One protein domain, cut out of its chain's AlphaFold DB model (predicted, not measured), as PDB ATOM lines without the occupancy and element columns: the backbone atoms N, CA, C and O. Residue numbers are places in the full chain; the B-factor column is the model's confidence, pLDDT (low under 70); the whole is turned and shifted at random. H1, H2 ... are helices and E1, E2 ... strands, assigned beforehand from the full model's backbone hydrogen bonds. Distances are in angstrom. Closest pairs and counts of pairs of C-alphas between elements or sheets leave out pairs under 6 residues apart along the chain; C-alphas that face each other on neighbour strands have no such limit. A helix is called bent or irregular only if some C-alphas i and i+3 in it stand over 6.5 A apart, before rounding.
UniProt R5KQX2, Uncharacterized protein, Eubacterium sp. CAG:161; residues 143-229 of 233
ATOM      1  N   LYS A 143     141.309 204.925 152.104       81.81
ATOM      2  CA  LYS A 143     142.265 204.291 151.184       81.81
ATOM      3  C   LYS A 143     143.704 204.760 151.435       81.81
ATOM      4  O   LYS A 143     144.617 203.963 151.251       81.81
ATOM      5  N   LYS A 144     143.911 206.009 151.881       82.38
ATOM      6  CA  LYS A 144     145.238 206.532 152.261       82.38
ATOM      7  C   LYS A 144     145.763 205.859 153.522       82.38
ATOM      8  O   LYS A 144     146.908 205.434 153.530       82.38
ATOM      9  N   ILE A 145     144.907 205.693 154.533       80.06
ATOM     10  CA  ILE A 145     145.235 204.979 155.778       80.06
ATOM     11  C   ILE A 145     145.629 203.537 155.477       80.06
ATOM     12  O   ILE A 145     146.669 203.061 155.917       80.06
ATOM     13  N   VAL A 146     144.856 202.862 154.629       73.19
ATOM     14  CA  VAL A 146     145.199 201.516 154.165       73.19
ATOM     15  C   VAL A 146     146.500 201.484 153.383       73.19
ATOM     16  O   VAL A 146     147.313 200.602 153.627       73.19
ATOM     17  N   GLY A 147     146.694 202.411 152.442       76.06
ATOM     18  CA  GLY A 147     147.934 202.530 151.679       76.06
ATOM     19  C   GLY A 147     149.134 202.673 152.607       76.06
ATOM     20  O   GLY A 147     150.057 201.876 152.511       76.06
ATOM     21  N   TYR A 148     149.052 203.590 153.570       78.19
ATOM     22  CA  TYR A 148     150.072 203.826 154.587       78.19
ATOM     23  C   TYR A 148     150.395 202.569 155.403       78.19
ATOM     24  O   TYR A 148     151.552 202.165 155.499       78.19
ATOM     25  N   ILE A 149     149.369 201.899 155.940       72.12
ATOM     26  CA  ILE A 149     149.544 200.662 156.710       72.12
ATOM     27  C   ILE A 149     150.189 199.595 155.837       72.12
ATOM     28  O   ILE A 149     151.158 198.975 156.247       72.12
ATOM     29  N   ILE A 150     149.686 199.392 154.622       70.31
ATOM     30  CA  ILE A 150     150.218 198.403 153.690       70.31
ATOM     31  C   ILE A 150     151.666 198.706 153.307       70.31
ATOM     32  O   ILE A 150     152.452 197.775 153.206       70.31
ATOM     33  N   GLU A 151     152.026 199.968 153.084       71.56
ATOM     34  CA  GLU A 151     153.388 200.382 152.732       71.56
ATOM     35  C   GLU A 151     154.390 200.100 153.855       71.56
ATOM     36  O   GLU A 151     155.537 199.756 153.558       71.56
ATOM     37  N   LYS A 152     153.962 200.123 155.129       66.62
ATOM     38  CA  LYS A 152     154.792 199.638 156.250       66.62
ATOM     39  C   LYS A 152     155.156 198.150 156.118       66.62
ATOM     40  O   LYS A 152     156.109 197.698 156.753       66.62
ATOM     41  N   PHE A 153     154.458 197.381 155.279       63.19
ATOM     42  CA  PHE A 153     154.695 195.954 155.074       63.19
ATOM     43  C   PHE A 153     155.088 195.646 153.621       63.19
ATOM     44  O   PHE A 153     154.289 195.700 152.687       63.19
ATOM     45  N   SER A 154     156.353 195.257 153.447       54.44
ATOM     46  CA  SER A 154     157.028 195.136 152.143       54.44
ATOM     47  C   SER A 154     156.277 194.305 151.081       54.44
ATOM     48  O   SER A 154     156.402 194.621 149.900       54.44
ATOM     49  N   TYR A 155     155.474 193.291 151.454       55.91
ATOM     50  CA  TYR A 155     154.631 192.503 150.539       55.91
ATOM     51  C   TYR A 155     153.309 192.043 151.228       55.91
ATOM     52  O   TYR A 155     153.241 191.802 152.429       55.91
ATOM     53  N   CYS A 156     152.187 191.907 150.503       54.22
ATOM     54  CA  CYS A 156     150.978 191.243 151.041       54.22
ATOM     55  C   CYS A 156     150.650 190.018 150.199       54.22
ATOM     56  O   CYS A 156     150.527 190.139 148.982       54.22
ATOM     57  N   LYS A 157     150.418 188.871 150.846       51.31
ATOM     58  CA  LYS A 157     149.783 187.720 150.203       51.31
ATOM     59  C   LYS A 157     148.347 187.631 150.689       51.31
ATOM     60  O   LYS A 157     148.075 187.345 151.846       51.31
ATOM     61  N   ILE A 158     147.416 187.877 149.788       52.56
ATOM     62  CA  ILE A 158     145.995 187.892 150.113       52.56
ATOM     63  C   ILE A 158     145.518 186.443 150.209       52.56
ATOM     64  O   ILE A 158     145.608 185.706 149.233       52.56
ATOM     65  N   ILE A 159     145.055 186.017 151.386       54.06
ATOM     66  CA  ILE A 159     144.524 184.664 151.609       54.06
ATOM     67  C   ILE A 159     143.018 184.767 151.835       54.06
ATOM     68  O   ILE A 159     142.535 184.752 152.962       54.06
ATOM     69  N   ILE A 160     142.247 184.858 150.755       53.34
ATOM     70  CA  ILE A 160     140.785 184.877 150.852       53.34
ATOM     71  C   ILE A 160     140.310 183.429 151.037       53.34
ATOM     72  O   ILE A 160     140.449 182.604 150.143       53.34
ATOM     73  N   ASN A 161     139.785 183.104 152.222       51.59
ATOM     74  CA  ASN A 161     138.983 181.904 152.502       51.59
ATOM     75  C   ASN A 161     139.424 180.596 151.809       51.59
ATOM     76  O   ASN A 161     138.729 180.165 150.906       51.59
ATOM     77  N   GLN A 162     140.500 179.940 152.276       47.75
ATOM     78  CA  GLN A 162     140.951 178.535 152.038       47.75
ATOM     79  C   GLN A 162     140.962 177.924 150.608       47.75
ATOM     80  O   GLN A 162     141.678 176.943 150.408       47.75
ATOM     81  N   ASN A 163     140.254 178.480 149.629       43.69
ATOM     82  CA  ASN A 163     140.004 177.936 148.299       43.69
ATOM     83  C   ASN A 163     140.637 178.786 147.192       43.69
ATOM     84  O   ASN A 163     140.917 178.239 146.131       43.69
ATOM     85  N   ASP A 164     140.937 180.065 147.437       44.06
ATOM     86  CA  ASP A 164     141.635 180.907 146.462       44.06
ATOM     87  C   ASP A 164     143.148 180.751 146.632       44.06
ATOM     88  O   ASP A 164     143.849 181.556 147.251       44.06
ATOM     89  N   GLN A 165     143.654 179.637 146.106       45.66
ATOM     90  CA  GLN A 165     145.042 179.564 145.682       45.66
ATOM     91  C   GLN A 165     145.113 180.138 144.274       45.66
ATOM     92  O   GLN A 165     145.004 179.381 143.325       45.66
ATOM     93  N   ASP A 166     145.306 181.446 144.135       44.25
ATOM     94  CA  ASP A 166     145.920 181.936 142.908       44.25
ATOM     95  C   ASP A 166     146.811 183.146 143.164       44.25
ATOM     96  O   ASP A 166     146.430 184.178 143.721       44.25
ATOM     97  N   GLU A 167     148.062 182.942 142.780       51.31
ATOM     98  CA  GLU A 167     149.084 183.953 142.607       51.31
ATOM     99  C   GLU A 167     148.570 184.980 141.599       51.31
ATOM    100  O   GLU A 167     148.204 184.600 140.494       51.31
ATOM    101  N   ASN A 168     148.565 186.276 141.923       42.28
ATOM    102  CA  ASN A 168     148.520 187.277 140.862       42.28
ATOM    103  C   ASN A 168     149.126 188.614 141.285       42.28
ATOM    104  O   ASN A 168     148.517 189.437 141.969       42.28
ATOM    105  N   MET A 169     150.331 188.853 140.767       38.50
ATOM    106  CA  MET A 169     151.024 190.146 140.743       38.50
ATOM    107  C   MET A 169     150.198 191.250 140.047       38.50
ATOM    108  O   MET A 169     150.488 192.433 140.204       38.50
ATOM    109  N   GLU A 170     149.134 190.892 139.323       42.38
ATOM    110  CA  GLU A 170     148.197 191.811 138.666       42.38
ATOM    111  C   GLU A 170     147.214 192.491 139.644       42.38
ATOM    112  O   GLU A 170     146.738 193.594 139.373       42.38
ATOM    113  N   PHE A 171     147.017 191.927 140.846       50.53
ATOM    114  CA  PHE A 171     146.239 192.551 141.928       50.53
ATOM    115  C   PHE A 171     146.873 193.865 142.424       50.53
ATOM    116  O   PHE A 171     146.193 194.698 143.016       50.53
ATOM    117  N   ILE A 172     148.170 194.085 142.167       47.34
ATOM    118  CA  ILE A 172     148.939 195.235 142.669       47.34
ATOM    119  C   ILE A 172     148.503 196.563 142.021       47.34
ATOM    120  O   ILE A 172     148.539 197.590 142.695       47.34
ATOM    121  N   LYS A 173     148.023 196.568 140.765       46.25
ATOM    122  CA  LYS A 173     147.622 197.815 140.078       46.25
ATOM    123  C   LYS A 173     146.329 198.439 140.619       46.25
ATOM    124  O   LYS A 173     146.183 199.652 140.517       46.25
ATOM    125  N   ASP A 174     145.440 197.640 141.216       66.31
ATOM    126  CA  ASP A 174     144.164 198.092 141.808       66.31
ATOM    127  C   ASP A 174     144.004 197.666 143.287       66.31
ATOM    128  O   ASP A 174     142.911 197.618 143.855       66.31
ATOM    129  N   ARG A 175     145.130 197.339 143.942       71.94
ATOM    130  CA  ARG A 175     145.200 196.703 145.272       71.94
ATOM    131  C   ARG A 175     144.412 197.447 146.338       71.94
ATOM    132  O   ARG A 175     143.722 196.823 147.137       71.94
ATOM    133  N   ILE A 176     144.519 198.771 146.346       75.62
ATOM    134  CA  ILE A 176     143.876 199.625 147.345       75.62
ATOM    135  C   ILE A 176     142.352 199.590 147.189       75.62
ATOM    136  O   ILE A 176     141.652 199.493 148.192       75.62
ATOM    137  N   ASN A 177     141.828 199.605 145.958       80.69
ATOM    138  CA  ASN A 177     140.384 199.536 145.728       80.69
ATOM    139  C   ASN A 177     139.827 198.155 146.085       80.69
ATOM    140  O   ASN A 177     138.804 198.068 146.760       80.69
ATOM    141  N   ASN A 178     140.533 197.079 145.736       79.38
ATOM    142  CA  ASN A 178     140.107 195.738 146.131       79.38
ATOM    143  C   ASN A 178     140.101 195.565 147.656       79.38
ATOM    144  O   ASN A 178     139.134 195.058 148.219       79.38
ATOM    145  N   ILE A 179     141.147 196.031 148.348       81.12
ATOM    146  CA  ILE A 179     141.203 196.002 149.816       81.12
ATOM    147  C   ILE A 179     140.108 196.883 150.419       81.12
ATOM    148  O   ILE A 179     139.475 196.488 151.394       81.12
ATOM    149  N   TYR A 180     139.813 198.025 149.799       85.50
ATOM    150  CA  TYR A 180     138.691 198.868 150.181       85.50
ATOM    151  C   TYR A 180     137.344 198.143 150.116       85.50
ATOM    152  O   TYR A 180     136.575 198.213 151.076       85.50
ATOM    153  N   GLU A 181     137.080 197.363 149.067       85.94
ATOM    154  CA  GLU A 181     135.880 196.519 149.012       85.94
ATOM    155  C   GLU A 181     135.875 195.425 150.094       85.94
ATOM    156  O   GLU A 181     134.822 195.137 150.672       85.94
ATOM    157  N   LEU A 182     137.034 194.844 150.431       86.56
ATOM    158  CA  LEU A 182     137.136 193.872 151.527       86.56
ATOM    159  C   LEU A 182     136.836 194.506 152.891       86.56
ATOM    160  O   LEU A 182     136.109 193.917 153.688       86.56
ATOM    161  N   MET A 183     137.300 195.730 153.147       87.88
ATOM    162  CA  MET A 183     136.986 196.447 154.388       87.88
ATOM    163  C   MET A 183     135.493 196.743 154.544       87.88
ATOM    164  O   MET A 183     134.995 196.798 155.666       87.88
ATOM    165  N   LYS A 184     134.731 196.904 153.454       89.81
ATOM    166  CA  LYS A 184     133.265 197.038 153.559       89.81
ATOM    167  C   LYS A 184     132.615 195.770 154.114       89.81
ATOM    168  O   LYS A 184     131.580 195.843 154.783       89.81
ATOM    169  N   LYS A 185     133.215 194.603 153.867       89.25
ATOM    170  CA  LYS A 185     132.800 193.326 154.467       89.25
ATOM    171  C   LYS A 185     133.334 193.190 155.893       89.25
ATOM    172  O   LYS A 185     132.566 192.832 156.773       89.25
ATOM    173  N   GLY A 186     134.561 193.632 156.132       90.50
ATOM    174  CA  GLY A 186     135.289 193.481 157.386       90.50
ATOM    175  C   GLY A 186     136.571 192.725 157.086       90.50
ATOM    176  O   GLY A 186     136.528 191.638 156.509       90.50
ATOM    177  N   LEU A 187     137.707 193.338 157.394       89.69
ATOM    178  CA  LEU A 187     139.027 192.864 157.011       89.69
ATOM    179  C   LEU A 187     139.925 192.801 158.240       89.69
ATOM    180  O   LEU A 187     140.035 193.773 158.980       89.69
ATOM    181  N   ILE A 188     140.592 191.668 158.415       89.75
ATOM    182  CA  ILE A 188     141.624 191.457 159.422       89.75
ATOM    183  C   ILE A 188     142.958 191.299 158.694       89.75
ATOM    184  O   ILE A 188     143.092 190.434 157.829       89.75
ATOM    185  N   LEU A 189     143.938 192.121 159.056       86.25
ATOM    186  CA  LEU A 189     145.342 191.977 158.680       86.25
ATOM    187  C   LEU A 189     146.039 191.249 159.829       86.25
ATOM    188  O   LEU A 189     146.109 191.795 160.920       86.25
ATOM    189  N   ASP A 190     146.519 190.027 159.626       86.00
ATOM    190  CA  ASP A 190     147.185 189.236 160.666       86.00
ATOM    191  C   ASP A 190     148.685 189.116 160.381       86.00
ATOM    192  O   ASP A 190     149.108 188.571 159.351       86.00
ATOM    193  N   PHE A 191     149.478 189.612 161.331       79.69
ATOM    194  CA  PHE A 191     150.933 189.694 161.275       79.69
ATOM    195  C   PHE A 191     151.635 188.503 161.946       79.69
ATOM    196  O   PHE A 191     152.865 188.406 161.909       79.69
ATOM    197  N   ARG A 192     150.898 187.544 162.529       78.38
ATOM    198  CA  ARG A 192     151.517 186.340 163.100       78.38
ATOM    199  C   ARG A 192     152.033 185.407 162.011       78.38
ATOM    200  O   ARG A 192     151.349 185.107 161.035       78.38
ATOM    201  N   ASN A 193     153.222 184.850 162.254       67.62
ATOM    202  CA  ASN A 193     153.893 183.883 161.375       67.62
ATOM    203  C   ASN A 193     154.139 184.405 159.946       67.62
ATOM    204  O   ASN A 193     154.181 183.615 158.999       67.62
ATOM    205  N   VAL A 194     154.302 185.722 159.799       64.12
ATOM    206  CA  VAL A 194     154.731 186.363 158.554       64.12
ATOM    207  C   VAL A 194     156.189 185.987 158.293       64.12
ATOM    208  O   VAL A 194     157.113 186.532 158.888       64.12
ATOM    209  N   VAL A 195     156.399 185.006 157.419       54.78
ATOM    210  CA  VAL A 195     157.720 184.641 156.887       54.78
ATOM    211  C   VAL A 195     157.834 185.287 155.507       54.78
ATOM    212  O   VAL A 195     156.855 185.278 154.770       54.78
ATOM    213  N   GLU A 196     158.988 185.875 155.173       55.88
ATOM    214  CA  GLU A 196     159.264 186.507 153.862       55.88
ATOM    215  C   GLU A 196     158.414 187.751 153.522       55.88
ATOM    216  O   GLU A 196     158.262 188.120 152.361       55.88
ATOM    217  N   GLY A 197     157.905 188.451 154.540       55.25
ATOM    218  CA  GLY A 197     157.301 189.771 154.359       55.25
ATOM    219  C   GLY A 197     155.893 189.763 153.770       55.25
ATOM    220  O   GLY A 197     155.528 190.770 153.191       55.25
ATOM    221  N   TYR A 198     155.123 188.679 153.920       65.12
ATOM    222  CA  TYR A 198     153.720 188.560 153.493       65.12
ATOM    223  C   TYR A 198     152.719 188.687 154.652       65.12
ATOM    224  O   TYR A 198     152.765 187.874 155.565       65.12
ATOM    225  N   ILE A 199     151.741 189.594 154.583       73.00
ATOM    226  CA  ILE A 199     150.640 189.683 155.574       73.00
ATOM    227  C   ILE A 199     149.488 188.728 155.233       73.00
ATOM    228  O   ILE A 199     149.112 188.658 154.064       73.00
ATOM    229  N   ASN A 200     148.877 188.073 156.230       77.75
ATOM    230  CA  ASN A 200     147.644 187.296 156.044       77.75
ATOM    231  C   ASN A 200     146.412 188.216 156.073       77.75
ATOM    232  O   ASN A 200     146.278 189.036 156.976       77.75
ATOM    233  N   LEU A 201     145.487 188.053 155.124       81.50
ATOM    234  CA  LEU A 201     144.225 188.800 155.086       81.50
ATOM    235  C   LEU A 201     143.048 187.869 155.361       81.50
ATOM    236  O   LEU A 201     142.882 186.908 154.623       81.50
ATOM    237  N   TYR A 202     142.203 188.166 156.345       84.94
ATOM    238  CA  TYR A 202     140.953 187.434 156.572       84.94
ATOM    239  C   TYR A 202     139.747 188.349 156.393       84.94
ATOM    240  O   TYR A 202     139.752 189.488 156.850       84.94
ATOM    241  N   VAL A 203     138.702 187.846 155.739       86.38
ATOM    242  CA  VAL A 203     137.467 188.598 155.487       86.38
ATOM    243  C   VAL A 203     136.361 188.047 156.373       86.38
ATOM    244  O   VAL A 203     136.143 186.835 156.420       86.38
ATOM    245  N   THR A 204     135.651 188.930 157.064       84.38
ATOM    246  CA  THR A 204     134.596 188.567 158.013       84.38
ATOM    247  C   THR A 204     133.246 188.971 157.441       84.38
ATOM    248  O   THR A 204     132.991 190.152 157.256       84.38
ATOM    249  N   GLU A 205     132.364 188.020 157.139       72.75
ATOM    250  CA  GLU A 205     131.018 188.359 156.641       72.75
ATOM    251  C   GLU A 205     130.033 188.703 157.770       72.75
ATOM    252  O   GLU A 205     129.002 189.327 157.526       72.75
ATOM    253  N   SER A 206     130.362 188.336 159.011       77.12
ATOM    254  CA  SER A 206     129.630 188.717 160.218       77.12
ATOM    255  C   SER A 206     130.101 190.071 160.748       77.12
ATOM    256  O   SER A 206     131.303 190.335 160.780       77.12
ATOM    257  N   ASP A 207     129.168 190.898 161.226       77.94
ATOM    258  CA  ASP A 207     129.517 192.108 161.971       77.94
ATOM    259  C   ASP A 207     130.224 191.730 163.284       77.94
ATOM    260  O   ASP A 207     129.728 190.916 164.067       77.94
ATOM    261  N   ILE A 208     131.388 192.338 163.507       87.31
ATOM    262  CA  ILE A 208     132.142 192.274 164.759       87.31
ATOM    263  C   ILE A 208     131.889 193.591 165.485       87.31
ATOM    264  O   ILE A 208     132.209 194.661 164.965       87.31
ATOM    265  N   ASP A 209     131.260 193.508 166.653       85.06
ATOM    266  CA  ASP A 209     130.780 194.654 167.430       85.06
ATOM    267  C   ASP A 209     131.602 194.922 168.699       85.06
ATOM    268  O   ASP A 209     131.381 195.945 169.343       85.06
ATOM    269  N   ASN A 210     132.544 194.040 169.047       88.88
ATOM    270  CA  ASN A 210     133.439 194.199 170.188       88.88
ATOM    271  C   ASN A 210     134.770 193.449 169.997       88.88
ATOM    272  O   ASN A 210     134.924 192.649 169.069       88.88
ATOM    273  N   LEU A 211     135.716 193.725 170.900       89.38
ATOM    274  CA  LEU A 211     137.056 193.141 170.892       89.38
ATOM    275  C   LEU A 211     137.042 191.627 171.144       89.38
ATOM    276  O   LEU A 211     137.695 190.905 170.402       89.38
ATOM    277  N   ASP A 212     136.251 191.129 172.097       90.88
ATOM    278  CA  ASP A 212     136.201 189.692 172.418       90.88
ATOM    279  C   ASP A 212     135.839 188.846 171.185       90.88
ATOM    280  O   ASP A 212     136.518 187.879 170.838       90.88
ATOM    281  N   LYS A 213     134.799 189.257 170.444       91.88
ATOM    282  CA  LYS A 213     134.415 188.597 169.189       91.88
ATOM    283  C   LYS A 213     135.491 188.736 168.121       91.88
ATOM    284  O   LYS A 213     135.638 187.832 167.299       91.88
ATOM    285  N   LEU A 214     136.200 189.866 168.082       92.19
ATOM    286  CA  LEU A 214     137.307 190.053 167.153       92.19
ATOM    287  C   LEU A 214     138.414 189.039 167.444       92.19
ATOM    288  O   LEU A 214     138.833 188.323 166.535       92.19
ATOM    289  N   GLU A 215     138.838 188.928 168.698       91.06
ATOM    290  CA  GLU A 215     139.876 187.994 169.130       91.06
ATOM    291  C   GLU A 215     139.492 186.539 168.838       91.06
ATOM    292  O   GLU A 215     140.265 185.827 168.184       91.06
ATOM    293  N   ASP A 216     138.271 186.131 169.198       91.19
ATOM    294  CA  ASP A 216     137.723 184.803 168.896       91.19
ATOM    295  C   ASP A 216     137.789 184.492 167.392       91.19
ATOM    296  O   ASP A 216     138.240 183.419 166.970       91.19
ATOM    297  N   MET A 217     137.370 185.442 166.551       89.94
ATOM    298  CA  MET A 217     137.394 185.285 165.097       89.94
ATOM    299  C   MET A 217     138.819 185.142 164.567       89.94
ATOM    300  O   MET A 217     139.087 184.263 163.740       89.94
ATOM    301  N   VAL A 218     139.750 185.963 165.054       89.75
ATOM    302  CA  VAL A 218     141.151 185.886 164.639       89.75
ATOM    303  C   VAL A 218     141.750 184.531 165.045       89.75
ATOM    304  O   VAL A 218     142.444 183.892 164.247       89.75
ATOM    305  N   GLU A 219     141.460 184.035 166.250       89.25
ATOM    306  CA  GLU A 219     141.887 182.699 166.672       89.25
ATOM    307  C   GLU A 219     141.328 181.585 165.784       89.25
ATOM    308  O   GLU A 219     142.054 180.647 165.427       89.25
ATOM    309  N   LEU A 220     140.049 181.670 165.414       88.00
ATOM    310  CA  LEU A 220     139.406 180.703 164.527       88.00
ATOM    311  C   LEU A 220     140.096 180.662 163.156       88.00
ATOM    312  O   LEU A 220     140.365 179.569 162.643       88.00
ATOM    313  N   PHE A 221     140.443 181.819 162.582       85.69
ATOM    314  CA  PHE A 221     141.203 181.882 161.330       85.69
ATOM    315  C   PHE A 221     142.599 181.263 161.473       85.69
ATOM    316  O   PHE A 221     142.988 180.412 160.664       85.69
ATOM    317  N   ARG A 222     143.319 181.595 162.551       85.56
ATOM    318  CA  ARG A 222     144.659 181.057 162.844       85.56
ATOM    319  C   ARG A 222     144.646 179.524 163.021       85.56
ATOM    320  O   ARG A 222     145.508 178.824 162.476       85.56
ATOM    321  N   LYS A 223     143.641 178.954 163.705       84.38
ATOM    322  CA  LYS A 223     143.459 177.489 163.877       84.38
ATOM    323  C   LYS A 223     143.147 176.776 162.555       84.38
ATOM    324  O   LYS A 223     143.697 175.707 162.266       84.38
ATOM    325  N   LYS A 224     142.304 177.380 161.715       76.12
ATOM    326  CA  LYS A 224     141.984 176.870 160.373       76.12
ATOM    327  C   LYS A 224     143.217 176.824 159.463       76.12
ATOM    328  O   LYS A 224     143.399 175.847 158.738       76.12
ATOM    329  N   TYR A 225     144.086 177.833 159.535       65.88
ATOM    330  CA  TYR A 225     145.323 177.894 158.750       65.88
ATOM    331  C   TYR A 225     146.327 176.790 159.129       65.88
ATOM    332  O   TYR A 225     146.849 176.091 158.259       65.88
ATOM    333  N   THR A 226     146.567 176.577 160.428       65.19
ATOM    334  CA  THR A 226     147.499 175.532 160.901       65.19
ATOM    335  C   THR A 226     147.019 174.115 160.572       65.19
ATOM    336  O   THR A 226     147.831 173.260 160.211       65.19
ATOM    337  N   SER A 227     145.707 173.870 160.617       60.66
ATOM    338  CA  SER A 227     145.108 172.574 160.261       60.66
ATOM    339  C   SER A 227     145.240 172.252 158.765       60.66
ATOM    340  O   SER A 227     145.524 171.110 158.411       60.66
ATOM    341  N   GLY A 228     145.116 173.253 157.883       57.12
ATOM    342  CA  GLY A 228     145.272 173.076 156.433       57.12
ATOM    343  C   GLY A 228     146.711 172.809 155.966       57.12
ATOM    344  O   GLY A 228     146.904 172.227 154.901       57.12
ATOM    345  N   LYS A 229     147.731 173.189 156.751       54.34
ATOM    346  CA  LYS A 229     149.133 172.816 156.470       54.34
ATOM    347  C   LYS A 229     149.418 171.343 156.776       54.34
ATOM    348  O   LYS A 229     150.167 170.717 156.038       54.34
TER     349      LYS A 229
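This is residues 143 to 229 of the 233 residues of an uncharacterized protein of Eubacterium sp. CAG:161 (UniProt R5KQX2). What is the main picture? A two-stranded hairpin, E1 and E2, forms the middle; H3 packs on one face, and the later part of kinked H2 on the other, with H1 beyond it. How is it made up? The 87 printed residues include three named helices and two named strands, in the order H1, H2, E1, E2, H3; the class is mostly helix and the sheet antiparallel. How large is it? It is compact, with a radius of gyration of the C-alphas of 13.0 A, and spans 33 by 30 by 23 A.

What does H1, residues 143 to 151, meet? It touches H2, residues 169 to 185, with H2's residues 176 to 180 alone, opposite ways at a steep tilt of 55 degrees; the closest C-alphas, of Lys 143 and Ile 176, are 6.3 A apart. How do E1, residues 187 to 190, and E2, residues 198 to 203, pair? They form an antiparallel hairpin, with N 188 and O 202 within hydrogen-bond range at 2.8 A. Which C-alphas come closest to E2? Leu 182 of H2 is 6.6 A from Val 203, and Phe 221 of H3, residues 211 to 229, is 7.3 A from Tyr 202. Are the helices' backbones whole? Every O i to N i+4 pair is within hydrogen-bond range in H1 and H3, but 8 of 13 in H2.

Where do the ends lie? C-alpha 143 of H1 is at (142.265, 204.291, 151.184) and C-alpha 229 of H3 at (149.133, 172.816, 156.470). How long are the elements? H1 is 11.9 A, H2 23.0 A, E1 9.6 A, E2 16.4 A and H3 27.7 A. Is H2 irregular? Yes: C-alphas 173 and 176 are 8.4 A apart, and it has a kink of 75 degrees near residue 176.

Which link is long? H1 to H2, 17 residues; residues 155 to 156 pair parallel with 198 to 199 of E2. Where is confidence low? pLDDT is under 70 in residues 152 to 174, 193 to 198 and 225 to 229; the printed part has no cut.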